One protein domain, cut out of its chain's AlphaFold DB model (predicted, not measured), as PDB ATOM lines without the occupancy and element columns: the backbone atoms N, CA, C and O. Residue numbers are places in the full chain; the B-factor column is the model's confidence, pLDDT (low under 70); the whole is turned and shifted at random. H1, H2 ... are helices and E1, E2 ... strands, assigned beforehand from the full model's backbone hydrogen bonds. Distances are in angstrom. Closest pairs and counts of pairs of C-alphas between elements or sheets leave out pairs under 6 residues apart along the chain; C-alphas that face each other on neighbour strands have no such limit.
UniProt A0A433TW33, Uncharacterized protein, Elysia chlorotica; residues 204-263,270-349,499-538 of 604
ATOM      1  N   HIS A 204      87.496 119.535 114.465       70.56
ATOM      2  CA  HIS A 204      86.327 118.875 113.878       70.56
ATOM      3  C   HIS A 204      86.733 117.772 112.884       70.56
ATOM      4  O   HIS A 204      87.706 117.920 112.144       70.56
ATOM      5  N   GLY A 205      85.946 116.692 112.845       75.94
ATOM      6  CA  GLY A 205      86.038 115.635 111.832       75.94
ATOM      7  C   GLY A 205      87.121 114.577 112.063       75.94
ATOM      8  O   GLY A 205      87.688 114.447 113.151       75.94
ATOM      9  N   GLU A 206      87.355 113.805 111.004       83.06
ATOM     10  CA  GLU A 206      88.373 112.756 110.923       83.06
ATOM     11  C   GLU A 206      89.792 113.338 110.824       83.06
ATOM     12  O   GLU A 206      89.999 114.546 110.679       83.06
ATOM     13  N   TRP A 207      90.790 112.464 110.916       85.06
ATOM     14  CA  TRP A 207      92.192 112.830 110.738       85.06
ATOM     15  C   TRP A 207      92.559 112.969 109.260       85.06
ATOM     16  O   TRP A 207      92.246 112.095 108.457       85.06
ATOM     17  N   ASP A 208      93.295 114.030 108.918       87.56
ATOM     18  CA  ASP A 208      93.707 114.292 107.530       87.56
ATOM     19  C   ASP A 208      94.911 113.432 107.110       87.56
ATOM     20  O   ASP A 208      95.009 112.985 105.970       87.56
ATOM     21  N   SER A 209      95.850 113.210 108.037       90.38
ATOM     22  CA  SER A 209      97.019 112.341 107.848       90.38
ATOM     23  C   SER A 209      97.596 111.871 109.185       90.38
ATOM     24  O   SER A 209      97.356 112.480 110.232       90.38
ATOM     25  N   LEU A 210      98.445 110.844 109.159       85.50
ATOM     26  CA  LEU A 210      99.180 110.362 110.333       85.50
ATOM     27  C   LEU A 210     100.107 111.436 110.914       85.50
ATOM     28  O   LEU A 210     100.376 111.429 112.114       85.50
ATOM     29  N   ALA A 211     100.574 112.374 110.083       85.56
ATOM     30  CA  ALA A 211     101.373 113.510 110.533       85.56
ATOM     31  C   ALA A 211     100.573 114.461 111.443       85.56
ATOM     32  O   ALA A 211     101.134 115.013 112.385       85.56
ATOM     33  N   THR A 212      99.260 114.591 111.220       84.50
ATOM     34  CA  THR A 212      98.387 115.478 112.013       84.50
ATOM     35  C   THR A 212      97.975 114.901 113.366       84.50
ATOM     36  O   THR A 212      97.383 115.606 114.178       84.50
ATOM     37  N   LEU A 213      98.315 113.640 113.679       82.44
ATOM     38  CA  LEU A 213      97.950 113.020 114.964       82.44
ATOM     39  C   LEU A 213      98.523 113.760 116.179       82.44
ATOM     40  O   LEU A 213      98.026 113.605 117.293       82.44
ATOM     41  N   THR A 214      99.572 114.561 115.986       82.75
ATOM     42  CA  THR A 214     100.182 115.352 117.058       82.75
ATOM     43  C   THR A 214      99.528 116.717 117.273       82.75
ATOM     44  O   THR A 214      99.859 117.385 118.249       82.75
ATOM     45  N   ASP A 215      98.591 117.130 116.423       81.25
ATOM     46  CA  ASP A 215      98.023 118.489 116.447       81.25
ATOM     47  C   ASP A 215      97.080 118.719 117.636       81.25
ATOM     48  O   ASP A 215      96.798 119.848 118.026       81.25
ATOM     49  N   VAL A 216      96.622 117.639 118.269       77.06
ATOM     50  CA  VAL A 216      95.820 117.681 119.503       77.06
ATOM     51  C   VAL A 216      96.645 118.005 120.752       77.06
ATOM     52  O   VAL A 216      96.074 118.275 121.813       77.06
ATOM     53  N   TYR A 217      97.978 117.979 120.662       80.25
ATOM     54  CA  TYR A 217      98.836 118.406 121.759       80.25
ATOM     55  C   TYR A 217      98.959 119.921 121.812       80.25
ATOM     56  O   TYR A 217      99.108 120.597 120.801       80.25
ATOM     57  N   THR A 218      98.966 120.454 123.027       77.06
ATOM     58  CA  THR A 218      99.070 121.885 123.291       77.06
ATOM     59  C   THR A 218     100.204 122.172 124.261       77.06
ATOM     60  O   THR A 218     100.563 121.342 125.099       77.06
ATOM     61  N   GLU A 219     100.756 123.382 124.197       74.88
ATOM     62  CA  GLU A 219     101.803 123.804 125.132       74.88
ATOM     63  C   GLU A 219     101.297 123.957 126.570       74.88
ATOM     64  O   GLU A 219     102.097 123.892 127.494       74.88
ATOM     65  N   SER A 220      99.991 124.152 126.781       71.00
ATOM     66  CA  SER A 220      99.439 124.531 128.087       71.00
ATOM     67  C   SER A 220      98.787 123.390 128.867       71.00
ATOM     68  O   SER A 220      98.755 123.440 130.095       71.00
ATOM     69  N   THR A 221      98.212 122.394 128.183       70.44
ATOM     70  CA  THR A 221      97.323 121.408 128.829       70.44
ATOM     71  C   THR A 221      97.657 119.975 128.441       70.44
ATOM     72  O   THR A 221      97.853 119.124 129.313       70.44
ATOM     73  N   PHE A 222      97.765 119.708 127.139       77.06
ATOM     74  CA  PHE A 222      98.088 118.390 126.603       77.06
ATOM     75  C   PHE A 222      99.492 118.405 126.018       77.06
ATOM     76  O   PHE A 222      99.660 118.381 124.806       77.06
ATOM     77  N   HIS A 223     100.512 118.462 126.874       82.00
ATOM     78  CA  HIS A 223     101.894 118.447 126.399       82.00
ATOM     79  C   HIS A 223     102.183 117.193 125.569       82.00
ATOM     80  O   HIS A 223     101.792 116.081 125.939       82.00
ATOM     81  N   LYS A 224     102.927 117.376 124.478       81.50
ATOM     82  CA  LYS A 224     103.355 116.283 123.609       81.50
ATOM     83  C   LYS A 224     104.255 115.294 124.380       81.50
ATOM     84  O   LYS A 224     105.289 115.703 124.912       81.50
ATOM     85  N   PRO A 225     103.914 113.993 124.448       78.38
ATOM     86  CA  PRO A 225     104.760 112.970 125.034       78.38
ATOM     87  C   PRO A 225     106.077 112.838 124.289       78.38
ATOM     88  O   PRO A 225     106.123 112.877 123.061       78.38
ATOM     89  N   ARG A 226     107.129 112.475 125.028       74.62
ATOM     90  CA  ARG A 226     108.452 112.148 124.468       74.62
ATOM     91  C   ARG A 226     108.407 111.041 123.398       74.62
ATOM     92  O   ARG A 226     109.267 110.999 122.526       74.62
ATOM     93  N   GLY A 227     107.434 110.130 123.480       73.69
ATOM     94  CA  GLY A 227     107.262 109.011 122.547       73.69
ATOM     95  C   GLY A 227     106.386 109.304 121.325       73.69
ATOM     96  O   GLY A 227     106.298 108.440 120.454       73.69
ATOM     97  N   ALA A 228     105.755 110.483 121.242       78.00
ATOM     98  CA  ALA A 228     104.769 110.799 120.205       78.00
ATOM     99  C   ALA A 228     105.339 110.696 118.784       78.00
ATOM    100  O   ALA A 228     104.648 110.237 117.891       78.00
ATOM    101  N   ASP A 229     106.616 111.027 118.582       76.81
ATOM    102  CA  ASP A 229     107.262 110.981 117.260       76.81
ATOM    103  C   ASP A 229     107.880 109.617 116.918       76.81
ATOM    104  O   ASP A 229     108.477 109.436 115.860       76.81
ATOM    105  N   ARG A 230     107.806 108.646 117.837       80.88
ATOM    106  CA  ARG A 230     108.498 107.349 117.721       80.88
ATOM    107  C   ARG A 230     107.558 106.162 117.920       80.88
ATOM    108  O   ARG A 230     108.025 105.037 118.082       80.88
ATOM    109  N   TRP A 231     106.249 106.395 117.893       79.38
ATOM    110  CA  TRP A 231     105.217 105.385 118.147       79.38
ATOM    111  C   TRP A 231     105.297 104.184 117.189       79.38
ATOM    112  O   TRP A 231     105.036 103.050 117.590       79.38
ATOM    113  N   SER A 232     105.716 104.415 115.942       81.94
ATOM    114  CA  SER A 232     105.877 103.387 114.911       81.94
ATOM    115  C   SER A 232     107.225 102.655 114.984       81.94
ATOM    116  O   SER A 232     107.449 101.715 114.222       81.94
ATOM    117  N   ASN A 233     108.126 103.023 115.901       87.81
ATOM    118  CA  ASN A 233     109.455 102.426 116.027       87.81
ATOM    119  C   ASN A 233     109.436 101.145 116.884       87.81
ATOM    120  O   ASN A 233     108.884 101.117 117.982       87.81
ATOM    121  N   ASP A 234     110.106 100.090 116.417       91.25
ATOM    122  CA  ASP A 234     110.137  98.782 117.090       91.25
ATOM    123  C   ASP A 234     110.847  98.784 118.454       91.25
ATOM    124  O   ASP A 234     110.487  97.989 119.321       91.25
ATOM    125  N   LEU A 235     111.818  99.682 118.676       87.69
ATOM    126  CA  LEU A 235     112.443  99.877 119.994       87.69
ATOM    127  C   LEU A 235     111.399 100.351 120.997       87.69
ATOM    128  O   LEU A 235     111.278  99.801 122.084       87.69
ATOM    129  N   TYR A 236     110.650 101.386 120.621       85.38
ATOM    130  CA  TYR A 236     109.671 102.031 121.490       85.38
ATOM    131  C   TYR A 236     108.454 101.142 121.715       85.38
ATOM    132  O   TYR A 236     107.959 101.064 122.837       85.38
ATOM    133  N   PHE A 237     108.049 100.395 120.687       86.62
ATOM    134  CA  PHE A 237     107.079  99.318 120.818       86.62
ATOM    135  C   PHE A 237     107.549  98.287 121.858       86.62
ATOM    136  O   PHE A 237     106.806  97.968 122.773       86.62
ATOM    137  N   GLY A 238     108.799  97.816 121.811       86.12
ATOM    138  CA  GLY A 238     109.339  96.926 122.847       86.12
ATOM    139  C   GLY A 238     109.423  97.566 124.240       86.12
ATOM    140  O   GLY A 238     109.005  96.957 125.226       86.12
ATOM    141  N   LEU A 239     109.906  98.809 124.333       83.62
ATOM    142  CA  LEU A 239     110.059  99.547 125.594       83.62
ATOM    143  C   LEU A 239     108.735  99.730 126.344       83.62
ATOM    144  O   LEU A 239     108.723  99.672 127.572       83.62
ATOM    145  N   GLN A 240     107.611  99.863 125.636       83.00
ATOM    146  CA  GLN A 240     106.284  99.955 126.254       83.00
ATOM    147  C   GLN A 240     105.943  98.756 127.167       83.00
ATOM    148  O   GLN A 240     105.119  98.889 128.064       83.00
ATOM    149  N   ARG A 241     106.594  97.596 127.003       85.12
ATOM    150  CA  ARG A 241     106.296  96.352 127.759       85.12
ATOM    151  C   ARG A 241     107.065  96.287 129.067       85.12
ATOM    152  O   ARG A 241     106.788  95.436 129.901       85.12
ATOM    153  N   VAL A 242     108.089  97.126 129.210       81.12
ATOM    154  CA  VAL A 242     109.097  97.008 130.275       81.12
ATOM    155  C   VAL A 242     109.334  98.326 131.013       81.12
ATOM    156  O   VAL A 242     109.818  98.328 132.144       81.12
ATOM    157  N   ALA A 243     108.982  99.444 130.379       75.56
ATOM    158  CA  ALA A 243     109.188 100.804 130.861       75.56
ATOM    159  C   ALA A 243     107.938 101.683 130.648       75.56
ATOM    160  O   ALA A 243     108.041 102.901 130.534       75.56
ATOM    161  N   SER A 244     106.757 101.065 130.566       74.81
ATOM    162  CA  SER A 244     105.474 101.762 130.462       74.81
ATOM    163  C   SER A 244     104.375 100.975 131.194       74.81
ATOM    164  O   SER A 244     104.664 100.292 132.174       74.81
ATOM    165  N   LEU A 245     103.128 101.120 130.755       66.88
ATOM    166  CA  LEU A 245     101.915 100.987 131.575       66.88
ATOM    167  C   LEU A 245     101.578  99.546 131.914       66.88
ATOM    168  O   LEU A 245     101.199  99.238 133.035       66.88
ATOM    169  N   ASN A 246     101.728  98.651 130.941       70.12
ATOM    170  CA  ASN A 246     101.412  97.247 131.122       70.12
ATOM    171  C   ASN A 246     102.687  96.412 131.199       70.12
ATOM    172  O   ASN A 246     103.053  95.655 130.299       70.12
ATOM    173  N   HIS A 247     103.398  96.590 132.306       71.12
ATOM    174  CA  HIS A 247     104.644  95.883 132.559       71.12
ATOM    175  C   HIS A 247     104.438  94.427 132.989       71.12
ATOM    176  O   HIS A 247     105.398  93.663 132.985       71.12
ATOM    177  N   SER A 248     103.230  94.017 133.378       74.38
ATOM    178  CA  SER A 248     102.999  92.728 134.052       74.38
ATOM    179  C   SER A 248     102.695  91.556 133.113       74.38
ATOM    180  O   SER A 248     102.489  90.445 133.584       74.38
ATOM    181  N   LEU A 249     102.676  91.774 131.794       82.81
ATOM    182  CA  LEU A 249     102.291  90.738 130.827       82.81
ATOM    183  C   LEU A 249     103.446  90.044 130.106       82.81
ATOM    184  O   LEU A 249     103.281  88.927 129.616       82.81
ATOM    185  N   ILE A 250     104.607  90.693 130.001       87.25
ATOM    186  CA  ILE A 250     105.774  90.071 129.372       87.25
ATOM    187  C   ILE A 250     106.257  88.906 130.246       87.25
ATOM    188  O   ILE A 250     106.323  89.035 131.471       87.25
ATOM    189  N   GLN A 251     106.591  87.778 129.620       88.56
ATOM    190  CA  GLN A 251     107.124  86.591 130.292       88.56
ATOM    191  C   GLN A 251     108.156  85.869 129.419       88.56
ATOM    192  O   GLN A 251     108.177  86.016 128.193       88.56
ATOM    193  N   LEU A 252     109.009  85.066 130.049       87.50
ATOM    194  CA  LEU A 252     109.972  84.209 129.369       87.50
ATOM    195  C   LEU A 252     109.258  83.146 128.526       87.50
ATOM    196  O   LEU A 252     108.393  82.422 129.014       87.50
ATOM    197  N   CYS A 253     109.604  83.063 127.239       84.75
ATOM    198  CA  CYS A 253     109.080  82.044 126.336       84.75
ATOM    199  C   CYS A 253     110.016  80.835 126.366       84.75
ATOM    200  O   CYS A 253     111.077  80.856 125.750       84.75
ATOM    201  N   THR A 254     109.629  79.777 127.079       80.31
ATOM    202  CA  THR A 254     110.399  78.521 127.120       80.31
ATOM    203  C   THR A 254     110.098  77.598 125.937       80.31
ATOM    204  O   THR A 254     110.909  76.737 125.614       80.31
ATOM    205  N   ALA A 255     108.954  77.795 125.271       80.38
ATOM    206  CA  ALA A 255     108.562  77.103 124.047       80.38
ATOM    207  C   ALA A 255     107.657  78.003 123.190       80.38
ATOM    208  O   ALA A 255     106.747  78.655 123.714       80.38
ATOM    209  N   ILE A 256     107.896  78.033 121.873       78.31
ATOM    210  CA  ILE A 256     107.041  78.768 120.930       78.31
ATOM    211  C   ILE A 256     105.650  78.109 120.923       78.31
ATOM    212  O   ILE A 256     105.573  76.892 120.772       78.31
ATOM    213  N   PRO A 257     104.553  78.871 121.081       74.56
ATOM    214  CA  PRO A 257     103.203  78.309 121.067       74.56
ATOM    215  C   PRO A 257     102.873  77.648 119.727       74.56
ATOM    216  O   PRO A 257     103.224  78.198 118.684       74.56
ATOM    217  N   ASP A 258     102.095  76.562 119.737       77.06
ATOM    218  CA  ASP A 258     101.658  75.873 118.509       77.06
ATOM    219  C   ASP A 258     100.927  76.808 117.536       77.06
ATOM    220  O   ASP A 258     101.073  76.702 116.318       77.06
ATOM    221  N   SER A 259     100.203  77.792 118.076       72.25
ATOM    222  CA  SER A 259      99.527  78.839 117.303       72.25
ATOM    223  C   SER A 259     100.484  79.735 116.507       72.25
ATOM    224  O   SER A 259     100.024  80.452 115.631       72.25
ATOM    225  N   LEU A 260     101.786  79.717 116.816       72.19
ATOM    226  CA  LEU A 260     102.866  80.450 116.146       72.19
ATOM    227  C   LEU A 260     103.919  79.510 115.513       72.19
ATOM    228  O   LEU A 260     104.999  79.959 115.122       72.19
ATOM    229  N   SER A 261     103.630  78.209 115.419       63.91
ATOM    230  CA  SER A 261     104.594  77.155 115.054       63.91
ATOM    231  C   SER A 261     105.262  77.330 113.682       63.91
ATOM    232  O   SER A 261     106.394  76.886 113.495       63.91
ATOM    233  N   CYS A 262     104.642  78.042 112.733       58.38
ATOM    234  CA  CYS A 262     105.241  78.288 111.417       58.38
ATOM    235  C   CYS A 262     106.437  79.269 111.429       58.38
ATOM    236  O   CYS A 262     107.129  79.393 110.419       58.38
ATOM    237  N   LEU A 263     106.749  79.913 112.564       56.59
ATOM    238  CA  LEU A 263     107.937  80.769 112.730       56.59
ATOM    239  C   LEU A 263     109.258  80.001 112.866       56.59
ATOM    240  O   LEU A 263     110.320  80.614 112.733       56.59
ATOM    241  N   ASP A 270     119.286  82.005 118.465       44.31
ATOM    242  CA  ASP A 270     119.153  81.202 119.685       44.31
ATOM    243  C   ASP A 270     117.783  81.415 120.367       44.31
ATOM    244  O   ASP A 270     117.506  82.472 120.942       44.31
ATOM    245  N   THR A 271     116.911  80.404 120.286       44.22
ATOM    246  CA  THR A 271     115.525  80.408 120.792       44.22
ATOM    247  C   THR A 271     115.423  80.471 122.319       44.22
ATOM    248  O   THR A 271     114.329  80.628 122.854       44.22
ATOM    249  N   THR A 272     116.543  80.389 123.047       37.84
ATOM    250  CA  THR A 272     116.579  80.469 124.521       37.84
ATOM    251  C   THR A 272     116.381  81.887 125.082       37.84
ATOM    252  O   THR A 272     116.249  82.053 126.293       37.84
ATOM    253  N   LYS A 273     116.326  82.923 124.227       49.97
ATOM    254  CA  LYS A 273     116.157  84.346 124.615       49.97
ATOM    255  C   LYS A 273     114.886  84.988 124.061       49.97
ATOM    256  O   LYS A 273     114.828  86.200 123.837       49.97
ATOM    257  N   THR A 274     113.876  84.175 123.794       55.28
ATOM    258  CA  THR A 274     112.595  84.649 123.289       55.28
ATOM    259  C   THR A 274     111.666  84.966 124.463       55.28
ATOM    260  O   THR A 274     111.555  84.192 125.410       55.28
ATOM    261  N   LEU A 275     110.995  86.119 124.429       53.94
ATOM    262  CA  LEU A 275     109.959  86.490 125.395       53.94
ATOM    263  C   LEU A 275     108.596  86.455 124.703       53.94
ATOM    264  O   LEU A 275     108.456  86.877 123.552       53.94
ATOM    265  N   ARG A 276     107.589  85.945 125.407       52.72
ATOM    266  CA  ARG A 276     106.207  85.889 124.936       52.72
ATOM    267  C   ARG A 276     105.408  86.928 125.695       52.72
ATOM    268  O   ARG A 276     105.509  87.039 126.912       52.72
ATOM    269  N   HIS A 277     104.566  87.638 124.970       50.34
ATOM    270  CA  HIS A 277     103.465  88.380 125.548       50.34
ATOM    271  C   HIS A 277     102.213  87.871 124.838       50.34
ATOM    272  O   HIS A 277     102.031  88.078 123.641       50.34
ATOM    273  N   ALA A 278     101.386  87.122 125.558       47.16
ATOM    274  CA  ALA A 278     100.122  86.636 125.036       47.16
ATOM    275  C   ALA A 278      98.996  87.136 125.921       47.16
ATOM    276  O   ALA A 278      98.953  86.844 127.113       47.16
ATOM    277  N   LEU A 279      98.077  87.862 125.304       48.88
ATOM    278  CA  LEU A 279      96.744  88.038 125.842       48.88
ATOM    279  C   LEU A 279      96.005  86.742 125.487       48.88
ATOM    280  O   LEU A 279      96.027  86.341 124.330       48.88
ATOM    281  N   SER A 280      95.430  86.021 126.446       45.19
ATOM    282  CA  SER A 280      94.706  84.768 126.172       45.19
ATOM    283  C   SER A 280      93.388  84.789 126.930       45.19
ATOM    284  O   SER A 280      93.339  84.405 128.091       45.19
ATOM    285  N   TYR A 281      92.327  85.259 126.267       47.53
ATOM    286  CA  TYR A 281      90.968  85.329 126.816       47.53
ATOM    287  C   TYR A 281      89.939  85.009 125.719       47.53
ATOM    288  O   TYR A 281      90.265  85.030 124.533       47.53
ATOM    289  N   HIS A 282      88.705  84.682 126.103       35.91
ATOM    290  CA  HIS A 282      87.567  84.514 125.194       35.91
ATOM    291  C   HIS A 282      86.489  85.515 125.617       35.91
ATOM    292  O   HIS A 282      86.054  85.476 126.766       35.91
ATOM    293  N   PHE A 283      86.072  86.411 124.719       38.75
ATOM    294  CA  PHE A 283      84.927  87.285 124.975       38.75
ATOM    295  C   PHE A 283      83.634  86.565 124.584       38.75
ATOM    296  O   PHE A 283      83.540  86.054 123.465       38.75
ATOM    297  N   PRO A 284      82.617  86.537 125.455       34.03
ATOM    298  CA  PRO A 284      81.253  86.380 124.997       34.03
ATOM    299  C   PRO A 284      80.807  87.744 124.431       34.03
ATOM    300  O   PRO A 284      80.915  88.752 125.121       34.03
ATOM    301  N   TYR A 285      80.302  87.771 123.195       36.22
ATOM    302  CA  TYR A 285      79.620  88.899 122.517       36.22
ATOM    303  C   TYR A 285      80.429  89.867 121.615       36.22
ATOM    304  O   TYR A 285      81.650  89.970 121.656       36.22
ATOM    305  N   HIS A 286      79.657  90.539 120.746       38.78
ATOM    306  CA  HIS A 286      79.932  91.149 119.432       38.78
ATOM    307  C   HIS A 286      80.930  92.328 119.333       38.78
ATOM    308  O   HIS A 286      80.890  93.056 118.342       38.78
ATOM    309  N   LEU A 287      81.841  92.530 120.292       43.06
ATOM    310  CA  LEU A 287      82.958  93.466 120.104       43.06
ATOM    311  C   LEU A 287      84.193  92.716 119.599       43.06
ATOM    312  O   LEU A 287      84.758  91.881 120.303       43.06
ATOM    313  N   GLN A 288      84.642  93.039 118.387       53.31
ATOM    314  CA  GLN A 288      85.832  92.454 117.760       53.31
ATOM    315  C   GLN A 288      87.129  93.054 118.347       53.31
ATOM    316  O   GLN A 288      87.938  93.662 117.653       53.31
ATOM    317  N   LEU A 289      87.344  92.909 119.658       62.78
ATOM    318  CA  LEU A 289      88.646  93.189 120.269       62.78
ATOM    319  C   LEU A 289      89.626  92.084 119.865       62.78
ATOM    320  O   LEU A 289      89.390  90.902 120.125       62.78
ATOM    321  N   CYS A 290      90.731  92.465 119.218       72.25
ATOM    322  CA  CYS A 290      91.801  91.522 118.921       72.25
ATOM    323  C   CYS A 290      92.447  91.020 120.222       72.25
ATOM    324  O   CYS A 290      92.482  91.721 121.235       72.25
ATOM    325  N   ILE A 291      92.941  89.785 120.198       79.00
ATOM    326  CA  ILE A 291      93.552  89.118 121.351       79.00
ATOM    327  C   ILE A 291      94.921  88.623 120.883       79.00
ATOM    328  O   ILE A 291      95.063  87.450 120.511       79.00
ATOM    329  N   PRO A 292      95.903  89.536 120.798       85.75
ATOM    330  CA  PRO A 292      97.131  89.282 120.080       85.75
ATOM    331  C   PRO A 292      98.109  88.406 120.864       85.75
ATOM    332  O   PRO A 292      98.147  88.384 122.098       85.75
ATOM    333  N   ILE A 293      98.959  87.722 120.104       86.56
ATOM    334  CA  ILE A 293     100.140  87.014 120.585       86.56
ATOM    335  C   ILE A 293     101.358  87.707 119.979       86.56
ATOM    336  O   ILE A 293     101.519  87.732 118.760       86.56
ATOM    337  N   GLY A 294     102.205  88.276 120.832       88.56
ATOM    338  CA  GLY A 294     103.461  88.911 120.456       88.56
ATOM    339  C   GLY A 294     104.659  88.060 120.865       88.56
ATOM    340  O   GLY A 294     104.783  87.646 122.024       88.56
ATOM    341  N   LEU A 295     105.558  87.828 119.914       89.12
ATOM    342  CA  LEU A 295     106.863  87.227 120.147       89.12
ATOM    343  C   LEU A 295     107.926  88.317 120.098       89.12
ATOM    344  O   LEU A 295     107.963  89.103 119.151       89.12
ATOM    345  N   PHE A 296     108.799  88.352 121.098       89.44
ATOM    346  CA  PHE A 296     109.845  89.359 121.215       89.44
ATOM    347  C   PHE A 296     111.212  88.710 121.430       89.44
ATOM    348  O   PHE A 296     111.315  87.619 121.991       89.44
ATOM    349  N   PHE A 297     112.270  89.406 121.026       86.00
ATOM    350  CA  PHE A 297     113.647  89.002 121.290       86.00
ATOM    351  C   PHE A 297     114.447  90.145 121.905       86.00
ATOM    352  O   PHE A 297     114.130  91.321 121.712       86.00
ATOM    353  N   LEU A 298     115.495  89.787 122.643       85.62
ATOM    354  CA  LEU A 298     116.459  90.738 123.173       85.62
ATOM    355  C   LEU A 298     117.572  90.971 122.143       85.62
ATOM    356  O   LEU A 298     118.318  90.049 121.810       85.62
ATOM    357  N   ASP A 299     117.700  92.198 121.642       85.12
ATOM    358  CA  ASP A 299     118.744  92.535 120.676       85.12
ATOM    359  C   ASP A 299     120.148  92.610 121.318       85.12
ATOM    360  O   ASP A 299     120.332  92.494 122.534       85.12
ATOM    361  N   LYS A 300     121.181  92.819 120.488       86.19
ATOM    362  CA  LYS A 300     122.580  92.940 120.951       86.19
ATOM    363  C   LYS A 300     122.784  94.098 121.937       86.19
ATOM    364  O   LYS A 300     123.705  94.045 122.746       86.19
ATOM    365  N   THR A 301     121.914  95.107 121.893       86.31
ATOM    366  CA  THR A 301     121.914  96.267 122.795       86.31
ATOM    367  C   THR A 301     121.069  96.051 124.051       86.31
ATOM    368  O   THR A 301     120.890  96.981 124.828       86.31
ATOM    369  N   LYS A 302     120.577  94.824 124.279       85.25
ATOM    370  CA  LYS A 302     119.744  94.444 125.428       85.25
ATOM    371  C   LYS A 302     118.376  95.131 125.452       85.25
ATOM    372  O   LYS A 302     117.800  95.307 126.525       85.25
ATOM    373  N   HIS A 303     117.829  95.459 124.283       85.00
ATOM    374  CA  HIS A 303     116.476  95.995 124.153       85.00
ATOM    375  C   HIS A 303     115.513  94.981 123.548       85.00
ATOM    376  O   HIS A 303     115.889  94.157 122.713       85.00
ATOM    377  N   LEU A 304     114.258  95.057 123.985       87.31
ATOM    378  CA  LEU A 304     113.191  94.201 123.493       87.31
ATOM    379  C   LEU A 304     112.759  94.645 122.090       87.31
ATOM    380  O   LEU A 304     112.495  95.826 121.869       87.31
ATOM    381  N   ARG A 305     112.657  93.699 121.154       88.62
ATOM    382  CA  ARG A 305     112.214  93.931 119.774       88.62
ATOM    383  C   ARG A 305     111.118  92.940 119.388       88.62
ATOM    384  O   ARG A 305     111.264  91.759 119.700       88.62
ATOM    385  N   PRO A 306     110.039  93.377 118.721       90.88
ATOM    386  CA  PRO A 306     109.038  92.457 118.196       90.88
ATOM    387  C   PRO A 306     109.626  91.609 117.056       90.88
ATOM    388  O   PRO A 306     110.271  92.130 116.152       90.88
ATOM    389  N   VAL A 307     109.398  90.298 117.109       89.19
ATOM    390  CA  VAL A 307     109.736  89.323 116.055       89.19
ATOM    391  C   VAL A 307     108.508  89.020 115.212       89.19
ATOM    392  O   VAL A 307     108.579  88.977 113.988       89.19
ATOM    393  N   ALA A 308     107.386  88.784 115.887       89.00
ATOM    394  CA  ALA A 308     106.159  88.355 115.253       89.00
ATOM    395  C   ALA A 308     104.942  88.784 116.070       89.00
ATOM    396  O   ALA A 308     104.996  88.817 117.301       89.00
ATOM    397  N   ILE A 309     103.846  89.090 115.382       88.94
ATOM    398  CA  ILE A 309     102.546  89.381 115.984       88.94
ATOM    399  C   ILE A 309     101.480  88.603 115.220       88.94
ATOM    400  O   ILE A 309     101.413  88.680 113.997       88.94
ATOM    401  N   GLN A 310     100.618  87.898 115.942       87.69
ATOM    402  CA  GLN A 310      99.364  87.356 115.420       87.69
ATOM    403  C   GLN A 310      98.216  88.034 116.169       87.69
ATOM    404  O   GLN A 310      98.252  88.079 117.396       87.69
ATOM    405  N   LEU A 311      97.226  88.594 115.467       84.44
ATOM    406  CA  LEU A 311      96.207  89.458 116.087       84.44
ATOM    407  C   LEU A 311      95.115  88.683 116.839       84.44
ATOM    408  O   LEU A 311      94.539  89.202 117.794       84.44
ATOM    409  N   PHE A 312      94.859  87.433 116.454       84.88
ATOM    410  CA  PHE A 312      93.902  86.558 117.137       84.88
ATOM    411  C   PHE A 312      94.544  85.232 117.562       84.88
ATOM    412  O   PHE A 312      95.586  84.825 117.051       84.88
ATOM    413  N   GLN A 313      93.915  84.522 118.501       81.69
ATOM    414  CA  GLN A 313      94.488  83.297 119.079       81.69
ATOM    415  C   GLN A 313      94.566  82.127 118.082       81.69
ATOM    416  O   GLN A 313      95.532  81.366 118.107       81.69
ATOM    417  N   LYS A 314      93.556  81.960 117.216       83.25
ATOM    418  CA  LYS A 314      93.468  80.827 116.280       83.25
ATOM    419  C   LYS A 314      94.154  81.169 114.950       83.25
ATOM    420  O   LYS A 314      93.721  82.134 114.319       83.25
ATOM    421  N   PRO A 315      95.178  80.418 114.509       82.69
ATOM    422  CA  PRO A 315      95.821  80.663 113.220       82.69
ATOM    423  C   PRO A 315      94.857  80.370 112.062       82.69
ATOM    424  O   PRO A 315      93.986  79.505 112.170       82.69
ATOM    425  N   GLY A 316      95.017  81.074 110.943       80.19
ATOM    426  CA  GLY A 316      94.247  80.823 109.724       80.19
ATOM    427  C   GLY A 316      94.523  81.859 108.630       80.19
ATOM    428  O   GLY A 316      95.186  82.857 108.901       80.19
ATOM    429  N   PRO A 317      93.999  81.669 107.404       75.75
ATOM    430  CA  PRO A 317      94.231  82.592 106.286       75.75
ATOM    431  C   PRO A 317      93.818  84.047 106.572       75.75
ATOM    432  O   PRO A 317      94.467  84.969 106.094       75.75
ATOM    433  N   GLY A 318      92.781  84.254 107.394       77.88
ATOM    434  CA  GLY A 318      92.328  85.578 107.850       77.88
ATOM    435  C   GLY A 318      93.014  86.103 109.121       77.88
ATOM    436  O   GLY A 318      92.645  87.157 109.623       77.88
ATOM    437  N   ASN A 319      93.987  85.375 109.674       83.00
ATOM    438  CA  ASN A 319      94.762  85.774 110.850       83.00
ATOM    439  C   ASN A 319      96.225  85.330 110.678       83.00
ATOM    440  O   ASN A 319      96.662  84.370 111.324       83.00
ATOM    441  N   PRO A 320      96.963  85.968 109.752       84.69
ATOM    442  CA  PRO A 320      98.344  85.610 109.477       84.69
ATOM    443  C   PRO A 320      99.275  86.050 110.616       84.69
ATOM    444  O   PRO A 320      98.927  86.869 111.470       84.69
ATOM    445  N   ILE A 321     100.500  85.526 110.588       85.75
ATOM    446  CA  ILE A 321     101.587  86.008 111.438       85.75
ATOM    447  C   ILE A 321     102.296  87.155 110.719       85.75
ATOM    448  O   ILE A 321     102.870  86.980 109.645       85.75
ATOM    449  N   PHE A 322     102.283  88.326 111.340       88.62
ATOM    450  CA  PHE A 322     102.973  89.519 110.869       88.62
ATOM    451  C   PHE A 322     104.373  89.597 111.464       88.62
ATOM    452  O   PHE A 322     104.571  89.246 112.626       88.62
ATOM    453  N   THR A 323     105.336  90.105 110.700       89.44
ATOM    454  CA  THR A 323     106.723  90.303 111.148       89.44
ATOM    455  C   THR A 323     107.213  91.699 110.748       89.44
ATOM    456  O   THR A 323     106.586  92.340 109.899       89.44
ATOM    457  N   PRO A 324     108.360  92.172 111.271       89.88
ATOM    458  CA  PRO A 324     108.976  93.420 110.818       89.88
ATOM    459  C   PRO A 324     109.320  93.475 109.317       89.88
ATOM    460  O   PRO A 324     109.654  94.545 108.819       89.88
ATOM    461  N   LEU A 325     109.254  92.348 108.592       87.44
ATOM    462  CA  LEU A 325     109.452  92.286 107.137       87.44
ATOM    463  C   LEU A 325     108.198  92.677 106.337       87.44
ATOM    464  O   LEU A 325     108.271  92.825 105.117       87.44
ATOM    465  N   CYS A 326     107.042  92.820 106.990       87.00
ATOM    466  CA  CYS A 326     105.839  93.347 106.354       87.00
ATOM    467  C   CYS A 326     106.063  94.787 105.849       87.00
ATOM    468  O   CYS A 326     106.924  95.513 106.346       87.00
ATOM    469  N   LYS A 327     105.236  95.233 104.892       87.12
ATOM    470  CA  LYS A 327     105.204  96.643 104.461       87.12
ATOM    471  C   LYS A 327     105.037  97.560 105.678       87.12
ATOM    472  O   LYS A 327     104.305  97.224 106.609       87.12
ATOM    473  N   SER A 328     105.698  98.720 105.658       87.12
ATOM    474  CA  SER A 328     105.811  99.619 106.818       87.12
ATOM    475  C   SER A 328     104.457  99.983 107.440       87.12
ATOM    476  O   SER A 328     104.318  99.914 108.660       87.12
ATOM    477  N   LEU A 329     103.451 100.304 106.617       88.94
ATOM    478  CA  LEU A 329     102.099 100.641 107.077       88.94
ATOM    479  C   LEU A 329     101.336  99.428 107.624       88.94
ATOM    480  O   LEU A 329     100.708  99.538 108.674       88.94
ATOM    481  N   THR A 330     101.463  98.253 106.997       89.12
ATOM    482  CA  THR A 330     100.903  97.001 107.535       89.12
ATOM    483  C   THR A 330     101.483  96.703 108.919       89.12
ATOM    484  O   THR A 330     100.739  96.433 109.860       89.12
ATOM    485  N   TRP A 331     102.807  96.795 109.077       91.06
ATOM    486  CA  TRP A 331     103.459  96.543 110.363       91.06
ATOM    487  C   TRP A 331     103.080  97.580 111.428       91.06
ATOM    488  O   TRP A 331     102.863  97.228 112.588       91.06
ATOM    489  N   ALA A 332     102.953  98.854 111.049       88.62
ATOM    490  CA  ALA A 332     102.476  99.902 111.945       88.62
ATOM    491  C   ALA A 332     101.043  99.628 112.429       88.62
ATOM    492  O   ALA A 332     100.809  99.632 113.638       88.62
ATOM    493  N   LEU A 333     100.119  99.305 111.518       86.38
ATOM    494  CA  LEU A 333      98.722  99.009 111.847       86.38
ATOM    495  C   LEU A 333      98.597  97.806 112.794       86.38
ATOM    496  O   LEU A 333      97.886  97.871 113.794       86.38
ATOM    497  N   VAL A 334      99.339  96.725 112.541       88.12
ATOM    498  CA  VAL A 334      99.354  95.535 113.413       88.12
ATOM    499  C   VAL A 334      99.819  95.884 114.830       88.12
ATOM    500  O   VAL A 334      99.241  95.424 115.816       88.12
ATOM    501  N   LYS A 335     100.837  96.738 114.956       89.19
ATOM    502  CA  LYS A 335     101.307  97.235 116.254       89.19
ATOM    503  C   LYS A 335     100.283  98.144 116.943       89.19
ATOM    504  O   LYS A 335     100.171  98.102 118.166       89.19
ATOM    505  N   MET A 336      99.507  98.927 116.193       86.31
ATOM    506  CA  MET A 336      98.406  99.727 116.749       86.31
ATOM    507  C   MET A 336      97.297  98.838 117.312       86.31
ATOM    508  O   MET A 336      96.882  99.050 118.447       86.31
ATOM    509  N   TRP A 337      96.892  97.795 116.580       82.62
ATOM    510  CA  TRP A 337      95.964  96.774 117.079       82.62
ATOM    511  C   TRP A 337      96.476  96.102 118.348       82.62
ATOM    512  O   TRP A 337      95.743  95.993 119.331       82.62
ATOM    513  N   TYR A 338      97.758  95.725 118.360       85.62
ATOM    514  CA  TYR A 338      98.390  95.154 119.542       85.62
ATOM    515  C   TYR A 338      98.279  96.082 120.755       85.62
ATOM    516  O   TYR A 338      97.839  95.672 121.826       85.62
ATOM    517  N   ASN A 339      98.676  97.344 120.588       83.75
ATOM    518  CA  ASN A 339      98.666  98.318 121.671       83.75
ATOM    519  C   ASN A 339      97.241  98.684 122.113       83.75
ATOM    520  O   ASN A 339      97.037  98.959 123.289       83.75
ATOM    521  N   ASN A 340      96.250  98.635 121.216       79.38
ATOM    522  CA  ASN A 340      94.849  98.795 121.595       79.38
ATOM    523  C   ASN A 340      94.378  97.665 122.527       79.38
ATOM    524  O   ASN A 340      93.755  97.922 123.555       79.38
ATOM    525  N   ALA A 341      94.727  96.413 122.212       78.69
ATOM    526  CA  ALA A 341      94.421  95.279 123.081       78.69
ATOM    527  C   ALA A 341      95.154  95.367 124.432       78.69
ATOM    528  O   ALA A 341      94.559  95.094 125.474       78.69
ATOM    529  N   ASP A 342      96.420  95.796 124.428       80.00
ATOM    530  CA  ASP A 342      97.210  96.035 125.642       80.00
ATOM    531  C   ASP A 342      96.602  97.144 126.521       80.00
ATOM    532  O   ASP A 342      96.492  96.987 127.736       80.00
ATOM    533  N   ALA A 343      96.126  98.233 125.912       77.19
ATOM    534  CA  ALA A 343      95.451  99.326 126.609       77.19
ATOM    535  C   ALA A 343      94.106  98.887 127.208       77.19
ATOM    536  O   ALA A 343      93.817  99.199 128.367       77.19
ATOM    537  N   ALA A 344      93.306  98.128 126.452       76.19
ATOM    538  CA  ALA A 344      92.057  97.554 126.945       76.19
ATOM    539  C   ALA A 344      92.308  96.603 128.124       76.19
ATOM    540  O   ALA A 344      91.625  96.697 129.146       76.19
ATOM    541  N   TYR A 345      93.327  95.741 128.021       78.75
ATOM    542  CA  TYR A 345      93.750  94.871 129.115       78.75
ATOM    543  C   TYR A 345      94.147  95.683 130.343       78.75
ATOM    544  O   TYR A 345      93.652  95.421 131.436       78.75
ATOM    545  N   HIS A 346      95.012  96.684 130.174       80.19
ATOM    546  CA  HIS A 346      95.454  97.518 131.280       80.19
ATOM    547  C   HIS A 346      94.258  98.152 131.997       80.19
ATOM    548  O   HIS A 346      94.145  98.058 133.216       80.19
ATOM    549  N   GLN A 347      93.384  98.834 131.258       78.44
ATOM    550  CA  GLN A 347      92.295  99.616 131.844       78.44
ATOM    551  C   GLN A 347      91.269  98.734 132.546       78.44
ATOM    552  O   GLN A 347      90.862  99.044 133.665       78.44
ATOM    553  N   ALA A 348      90.906  97.610 131.930       78.12
ATOM    554  CA  ALA A 348      89.967  96.669 132.518       78.12
ATOM    555  C   ALA A 348      90.563  95.936 133.724       78.12
ATOM    556  O   ALA A 348      89.936  95.854 134.774       78.12
ATOM    557  N   LEU A 349      91.763  95.375 133.572       79.94
ATOM    558  CA  LEU A 349      92.317  94.421 134.526       79.94
ATOM    559  C   LEU A 349      93.324  95.042 135.465       79.94
ATOM    560  O   LEU A 349      93.074  95.076 136.662       79.94
ATOM    561  N   PHE A 499      98.544 107.738 124.780       28.67
ATOM    562  CA  PHE A 499      98.415 108.106 123.358       28.67
ATOM    563  C   PHE A 499      98.237 106.943 122.380       28.67
ATOM    564  O   PHE A 499      98.322 107.123 121.171       28.67
ATOM    565  N   ILE A 500      97.952 105.741 122.872       35.78
ATOM    566  CA  ILE A 500      97.564 104.630 122.000       35.78
ATOM    567  C   ILE A 500      96.244 104.072 122.509       35.78
ATOM    568  O   ILE A 500      96.103 102.907 122.852       35.78
ATOM    569  N   PHE A 501      95.283 104.975 122.641       35.91
ATOM    570  CA  PHE A 501      93.905 104.625 122.908       35.91
ATOM    571  C   PHE A 501      93.182 104.690 121.568       35.91
ATOM    572  O   PHE A 501      92.663 105.727 121.169       35.91
ATOM    573  N   VAL A 502      93.220 103.584 120.830       43.16
ATOM    574  CA  VAL A 502      92.456 103.459 119.591       43.16
ATOM    575  C   VAL A 502      91.148 102.754 119.939       43.16
ATOM    576  O   VAL A 502      90.974 101.576 119.661       43.16
ATOM    577  N   CYS A 503      90.226 103.470 120.598       36.62
ATOM    578  CA  CYS A 503      88.958 102.919 121.116       36.62
ATOM    579  C   CYS A 503      88.057 102.255 120.060       36.62
ATOM    580  O   CYS A 503      87.067 101.620 120.423       36.62
ATOM    581  N   ARG A 504      88.368 102.394 118.769       43.22
ATOM    582  CA  ARG A 504      87.589 101.818 117.681       43.22
ATOM    583  C   ARG A 504      88.474 101.539 116.468       43.22
ATOM    584  O   ARG A 504      88.451 102.305 115.524       43.22
ATOM    585  N   LEU A 505      89.231 100.444 116.495       47.75
ATOM    586  CA  LEU A 505      89.703  99.842 115.248       47.75
ATOM    587  C   LEU A 505      88.580  98.921 114.742       47.75
ATOM    588  O   LEU A 505      88.160  98.014 115.463       47.75
ATOM    589  N   GLU A 506      88.060  99.162 113.540       44.94
ATOM    590  CA  GLU A 506      87.067  98.283 112.912       44.94
ATOM    591  C   GLU A 506      87.761  97.256 112.014       44.94
ATOM    592  O   GLU A 506      88.566  97.594 111.142       44.94
ATOM    593  N   CYS A 507      87.455  95.973 112.214       41.97
ATOM    594  CA  CYS A 507      87.952  94.915 111.345       41.97
ATOM    595  C   CYS A 507      87.081  94.871 110.080       41.97
ATOM    596  O   CYS A 507      86.089  94.150 110.030       41.97
ATOM    597  N   LYS A 508      87.430  95.655 109.055       46.44
ATOM    598  CA  LYS A 508      86.957  95.373 107.689       46.44
ATOM    599  C   LYS A 508      87.655  94.094 107.192       46.44
ATOM    600  O   LYS A 508      88.666  93.686 107.766       46.44
ATOM    601  N   ASP A 509      87.121  93.430 106.168       48.16
ATOM    602  CA  ASP A 509      87.720  92.230 105.556       48.16
ATOM    603  C   ASP A 509      89.044  92.577 104.842       48.16
ATOM    604  O   ASP A 509      89.131  92.651 103.615       48.16
ATOM    605  N   TRP A 510      90.092  92.871 105.615       51.25
ATOM    606  CA  TRP A 510      91.373  93.328 105.098       51.25
ATOM    607  C   TRP A 510      92.179  92.146 104.564       51.25
ATOM    608  O   TRP A 510      92.646  91.287 105.315       51.25
ATOM    609  N   CYS A 511      92.463  92.162 103.263       54.97
ATOM    610  CA  CYS A 511      93.681  91.537 102.777       54.97
ATOM    611  C   CYS A 511      94.846  92.430 103.229       54.97
ATOM    612  O   CYS A 511      95.061  93.504 102.671       54.97
ATOM    613  N   PHE A 512      95.595  92.025 104.257       63.62
ATOM    614  CA  PHE A 512      96.702  92.814 104.822       63.62
ATOM    615  C   PHE A 512      97.890  93.055 103.851       63.62
ATOM    616  O   PHE A 512      98.951  93.525 104.275       63.62
ATOM    617  N   SER A 513      97.754  92.735 102.557       60.62
ATOM    618  CA  SER A 513      98.836  92.781 101.572       60.62
ATOM    619  C   SER A 513      99.183  94.183 101.048       60.62
ATOM    620  O   SER A 513     100.278  94.336 100.504       60.62
ATOM    621  N   ASP A 514      98.351  95.213 101.252       71.94
ATOM    622  CA  ASP A 514      98.543  96.546 100.641       71.94
ATOM    623  C   ASP A 514      97.923  97.720 101.434       71.94
ATOM    624  O   ASP A 514      97.313  98.615 100.851       71.94
ATOM    625  N   ILE A 515      98.099  97.743 102.764       83.88
ATOM    626  CA  ILE A 515      97.582  98.821 103.633       83.88
ATOM    627  C   ILE A 515      98.126 100.195 103.207       83.88
ATOM    628  O   ILE A 515      99.341 100.400 103.149       83.88
ATOM    629  N   GLN A 516      97.213 101.132 102.955       89.25
ATOM    630  CA  GLN A 516      97.468 102.546 102.693       89.25
ATOM    631  C   GLN A 516      97.220 103.392 103.944       89.25
ATOM    632  O   GLN A 516      96.603 102.956 104.911       89.25
ATOM    633  N   GLU A 517      97.672 104.644 103.926       89.62
ATOM    634  CA  GLU A 517      97.505 105.549 105.067       89.62
ATOM    635  C   GLU A 517      96.029 105.776 105.425       89.62
ATOM    636  O   GLU A 517      95.665 105.680 106.595       89.62
ATOM    637  N   ARG A 518      95.167 105.967 104.417       88.56
ATOM    638  CA  ARG A 518      93.714 106.126 104.602       88.56
ATOM    639  C   ARG A 518      93.082 104.973 105.385       88.56
ATOM    640  O   ARG A 518      92.196 105.203 106.194       88.56
ATOM    641  N   ASP A 519      93.581 103.754 105.186       85.56
ATOM    642  CA  ASP A 519      93.051 102.547 105.819       85.56
ATOM    643  C   ASP A 519      93.326 102.567 107.332       85.56
ATOM    644  O   ASP A 519      92.513 102.122 108.144       85.56
ATOM    645  N   ILE A 520      94.472 103.138 107.721       85.50
ATOM    646  CA  ILE A 520      94.828 103.367 109.121       85.50
ATOM    647  C   ILE A 520      93.957 104.478 109.707       85.50
ATOM    648  O   ILE A 520      93.426 104.295 110.798       85.50
ATOM    649  N   LEU A 521      93.791 105.600 108.997       86.31
ATOM    650  CA  LEU A 521      92.993 106.741 109.467       86.31
ATOM    651  C   LEU A 521      91.525 106.357 109.688       86.31
ATOM    652  O   LEU A 521      90.985 106.665 110.741       86.31
ATOM    653  N   GLU A 522      90.922 105.600 108.767       83.75
ATOM    654  CA  GLU A 522      89.561 105.057 108.912       83.75
ATOM    655  C   GLU A 522      89.406 104.099 110.104       83.75
ATOM    656  O   GLU A 522      88.290 103.821 110.539       83.75
ATOM    657  N   SER A 523      90.517 103.562 110.614       78.94
ATOM    658  CA  SER A 523      90.532 102.681 111.781       78.94
ATOM    659  C   SER A 523      90.806 103.439 113.090       78.94
ATOM    660  O   SER A 523      90.805 102.832 114.157       78.94
ATOM    661  N   LEU A 524      91.105 104.739 113.050       80.25
ATOM    662  CA  LEU A 524      91.342 105.547 114.245       80.25
ATOM    663  C   LEU A 524      90.032 106.163 114.762       80.25
ATOM    664  O   LEU A 524      89.112 106.397 113.986       80.25
ATOM    665  N   PRO A 525      89.924 106.465 116.070       79.38
ATOM    666  CA  PRO A 525      88.861 107.331 116.555       79.38
ATOM    667  C   PRO A 525      89.008 108.733 115.956       79.38
ATOM    668  O   PRO A 525      90.127 109.231 115.797       79.38
ATOM    669  N   ASP A 526      87.875 109.390 115.725       79.88
ATOM    670  CA  ASP A 526      87.839 110.783 115.288       79.88
ATOM    671  C   ASP A 526      88.509 111.737 116.306       79.88
ATOM    672  O   ASP A 526      88.854 111.375 117.447       79.88
ATOM    673  N   ARG A 527      88.733 112.989 115.889       80.06
ATOM    674  CA  ARG A 527      89.395 113.998 116.731       80.06
ATOM    675  C   ARG A 527      88.635 114.271 118.041       80.06
ATOM    676  O   ARG A 527      89.285 114.250 119.094       80.06
ATOM    677  N   PRO A 528      87.298 114.476 118.049       77.69
ATOM    678  CA  PRO A 528      86.547 114.676 119.290       77.69
ATOM    679  C   PRO A 528      86.661 113.507 120.275       77.69
ATOM    680  O   PRO A 528      86.907 113.741 121.460       77.69
ATOM    681  N   THR A 529      86.548 112.265 119.794       76.94
ATOM    682  CA  THR A 529      86.660 111.057 120.623       76.94
ATOM    683  C   THR A 529      88.061 110.927 121.208       76.94
ATOM    684  O   THR A 529      88.218 110.636 122.394       76.94
ATOM    685  N   THR A 530      89.097 111.192 120.406       77.56
ATOM    686  CA  THR A 530      90.492 111.183 120.874       77.56
ATOM    687  C   THR A 530      90.700 112.179 122.011       77.56
ATOM    688  O   THR A 530      91.284 111.843 123.043       77.56
ATOM    689  N   LEU A 531      90.179 113.396 121.851       75.81
ATOM    690  CA  LEU A 531      90.293 114.439 122.860       75.81
ATOM    691  C   LEU A 531      89.531 114.090 124.145       75.81
ATOM    692  O   LEU A 531      90.052 114.325 125.234       75.81
ATOM    693  N   ASP A 532      88.351 113.474 124.049       74.38
ATOM    694  CA  ASP A 532      87.624 112.988 125.227       74.38
ATOM    695  C   ASP A 532      88.429 111.948 126.009       74.38
ATOM    696  O   ASP A 532      88.554 112.041 127.234       74.38
ATOM    697  N   ILE A 533      89.077 111.014 125.310       74.88
ATOM    698  CA  ILE A 533      89.953 110.030 125.950       74.88
ATOM    699  C   ILE A 533      91.166 110.708 126.601       74.88
ATOM    700  O   ILE A 533      91.545 110.352 127.722       74.88
ATOM    701  N   MET A 534      91.769 111.706 125.947       76.25
ATOM    702  CA  MET A 534      92.887 112.479 126.502       76.25
ATOM    703  C   MET A 534      92.497 113.229 127.781       76.25
ATOM    704  O   MET A 534      93.271 113.237 128.737       76.25
ATOM    705  N   ILE A 535      91.303 113.827 127.834       74.06
ATOM    706  CA  ILE A 535      90.794 114.509 129.035       74.06
ATOM    707  C   ILE A 535      90.635 113.513 130.177       74.06
ATOM    708  O   ILE A 535      91.150 113.749 131.270       74.06
ATOM    709  N   VAL A 536      89.931 112.405 129.926       73.44
ATOM    710  CA  VAL A 536      89.660 111.390 130.951       73.44
ATOM    711  C   VAL A 536      90.971 110.851 131.501       73.44
ATOM    712  O   VAL A 536      91.187 110.866 132.707       73.44
ATOM    713  N   THR A 537      91.892 110.451 130.629       73.75
ATOM    714  CA  THR A 537      93.196 109.946 131.068       73.75
ATOM    715  C   THR A 537      94.016 110.998 131.814       73.75
ATOM    716  O   THR A 537      94.620 110.663 132.824       73.75
ATOM    717  N   LYS A 538      93.985 112.278 131.417       76.00
ATOM    718  CA  LYS A 538      94.660 113.357 132.159       76.00
ATOM    719  C   LYS A 538      94.101 113.548 133.572       76.00
ATOM    720  O   LYS A 538      94.882 113.815 134.481       76.00
TER     721      LYS A 538
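What this domain is: This is residues 204 to 263, 270 to 349 and 499 to 538 of the 604 residues of an uncharacterized protein of Elysia chlorotica (UniProt A0A433TW33). A small three-stranded sheet stands on one side of a long helix, H4, which runs through the middle; H1, H5 and H6 lie on the other side, and long loops join many of the parts. H2 sits beside the sheet's edge strand E3. The printed part has 180 residues with six named helices and three named strands, in the order H1 H2 H3 E1 E2 E3 H4 H5 H6; the sheet, E1 - E2 - E3, is a meander, each strand the antiparallel neighbour of the one before. The class is mixed, with under half of the residues in named elements; the whole is compact, with a radius of gyration of the C-alphas of 16.4 A and spans of 48 by 37 by 32 A.

Where its parts are: E1 is residues 274 to 278, E2 293 to 298, 16.9 A, and E3 304 to 310, 17.4 A. H4, residues 328 to 349, 31.3 A, begins at C-alpha (105.811, 99.619, 106.818). H1 is 210 to 214, H2 234 to 239, H3 258 to 263 and H5 517 to 521. H6, 527 to 538, 16.3 A, ends at C-alpha (94.660, 113.357, 132.159).

How they stand to each other: E1 and E2 form a hairpin, N 275 to O 296 at 2.9 A; so do E2 and E3, N 295 to O 308 at 2.8 A. H2 is at the sheet's level, height 0.6 A; its closest C-alphas to E3 are Gly 238 and Leu 304, 4.8 A. H4 only grazes the sheet, its closest C-alphas to E3 being Val 334 and Ile 309, 7.4 A; H3 only grazes it too. H5 is close to but not clearly touching H4, closest C-alphas Ile 520 and Leu 333, 6.4 A, and H1, Leu 521 and Leu 210, 7.2 A. H6 is apart from H1, H4 and H5. Every O i to N i+4 pair is within hydrogen-bond range in H2, H4, H5 and H6; H1 has 0 of 1, with 1 of 2 O i to N i+3 pairs, and H3 0 of 2, with 2 of 3.

The domain as a whole: The farthest C-alphas, His 204 and Asp 270, are 50.3 A apart. The printed part has two cuts: 6 residues of the chain are not printed between C-alphas 263 and 270, which are 13.2 A apart, and 149 are not printed between C-alphas 349 and 499, which are 18.7 A apart. The links H1 to H2, H2 to H3, E1 to E2 and E3 to H4 are long. In this predicted model pLDDT is under 70 at 39 residues, among them 270 to 289 and 499 to 513.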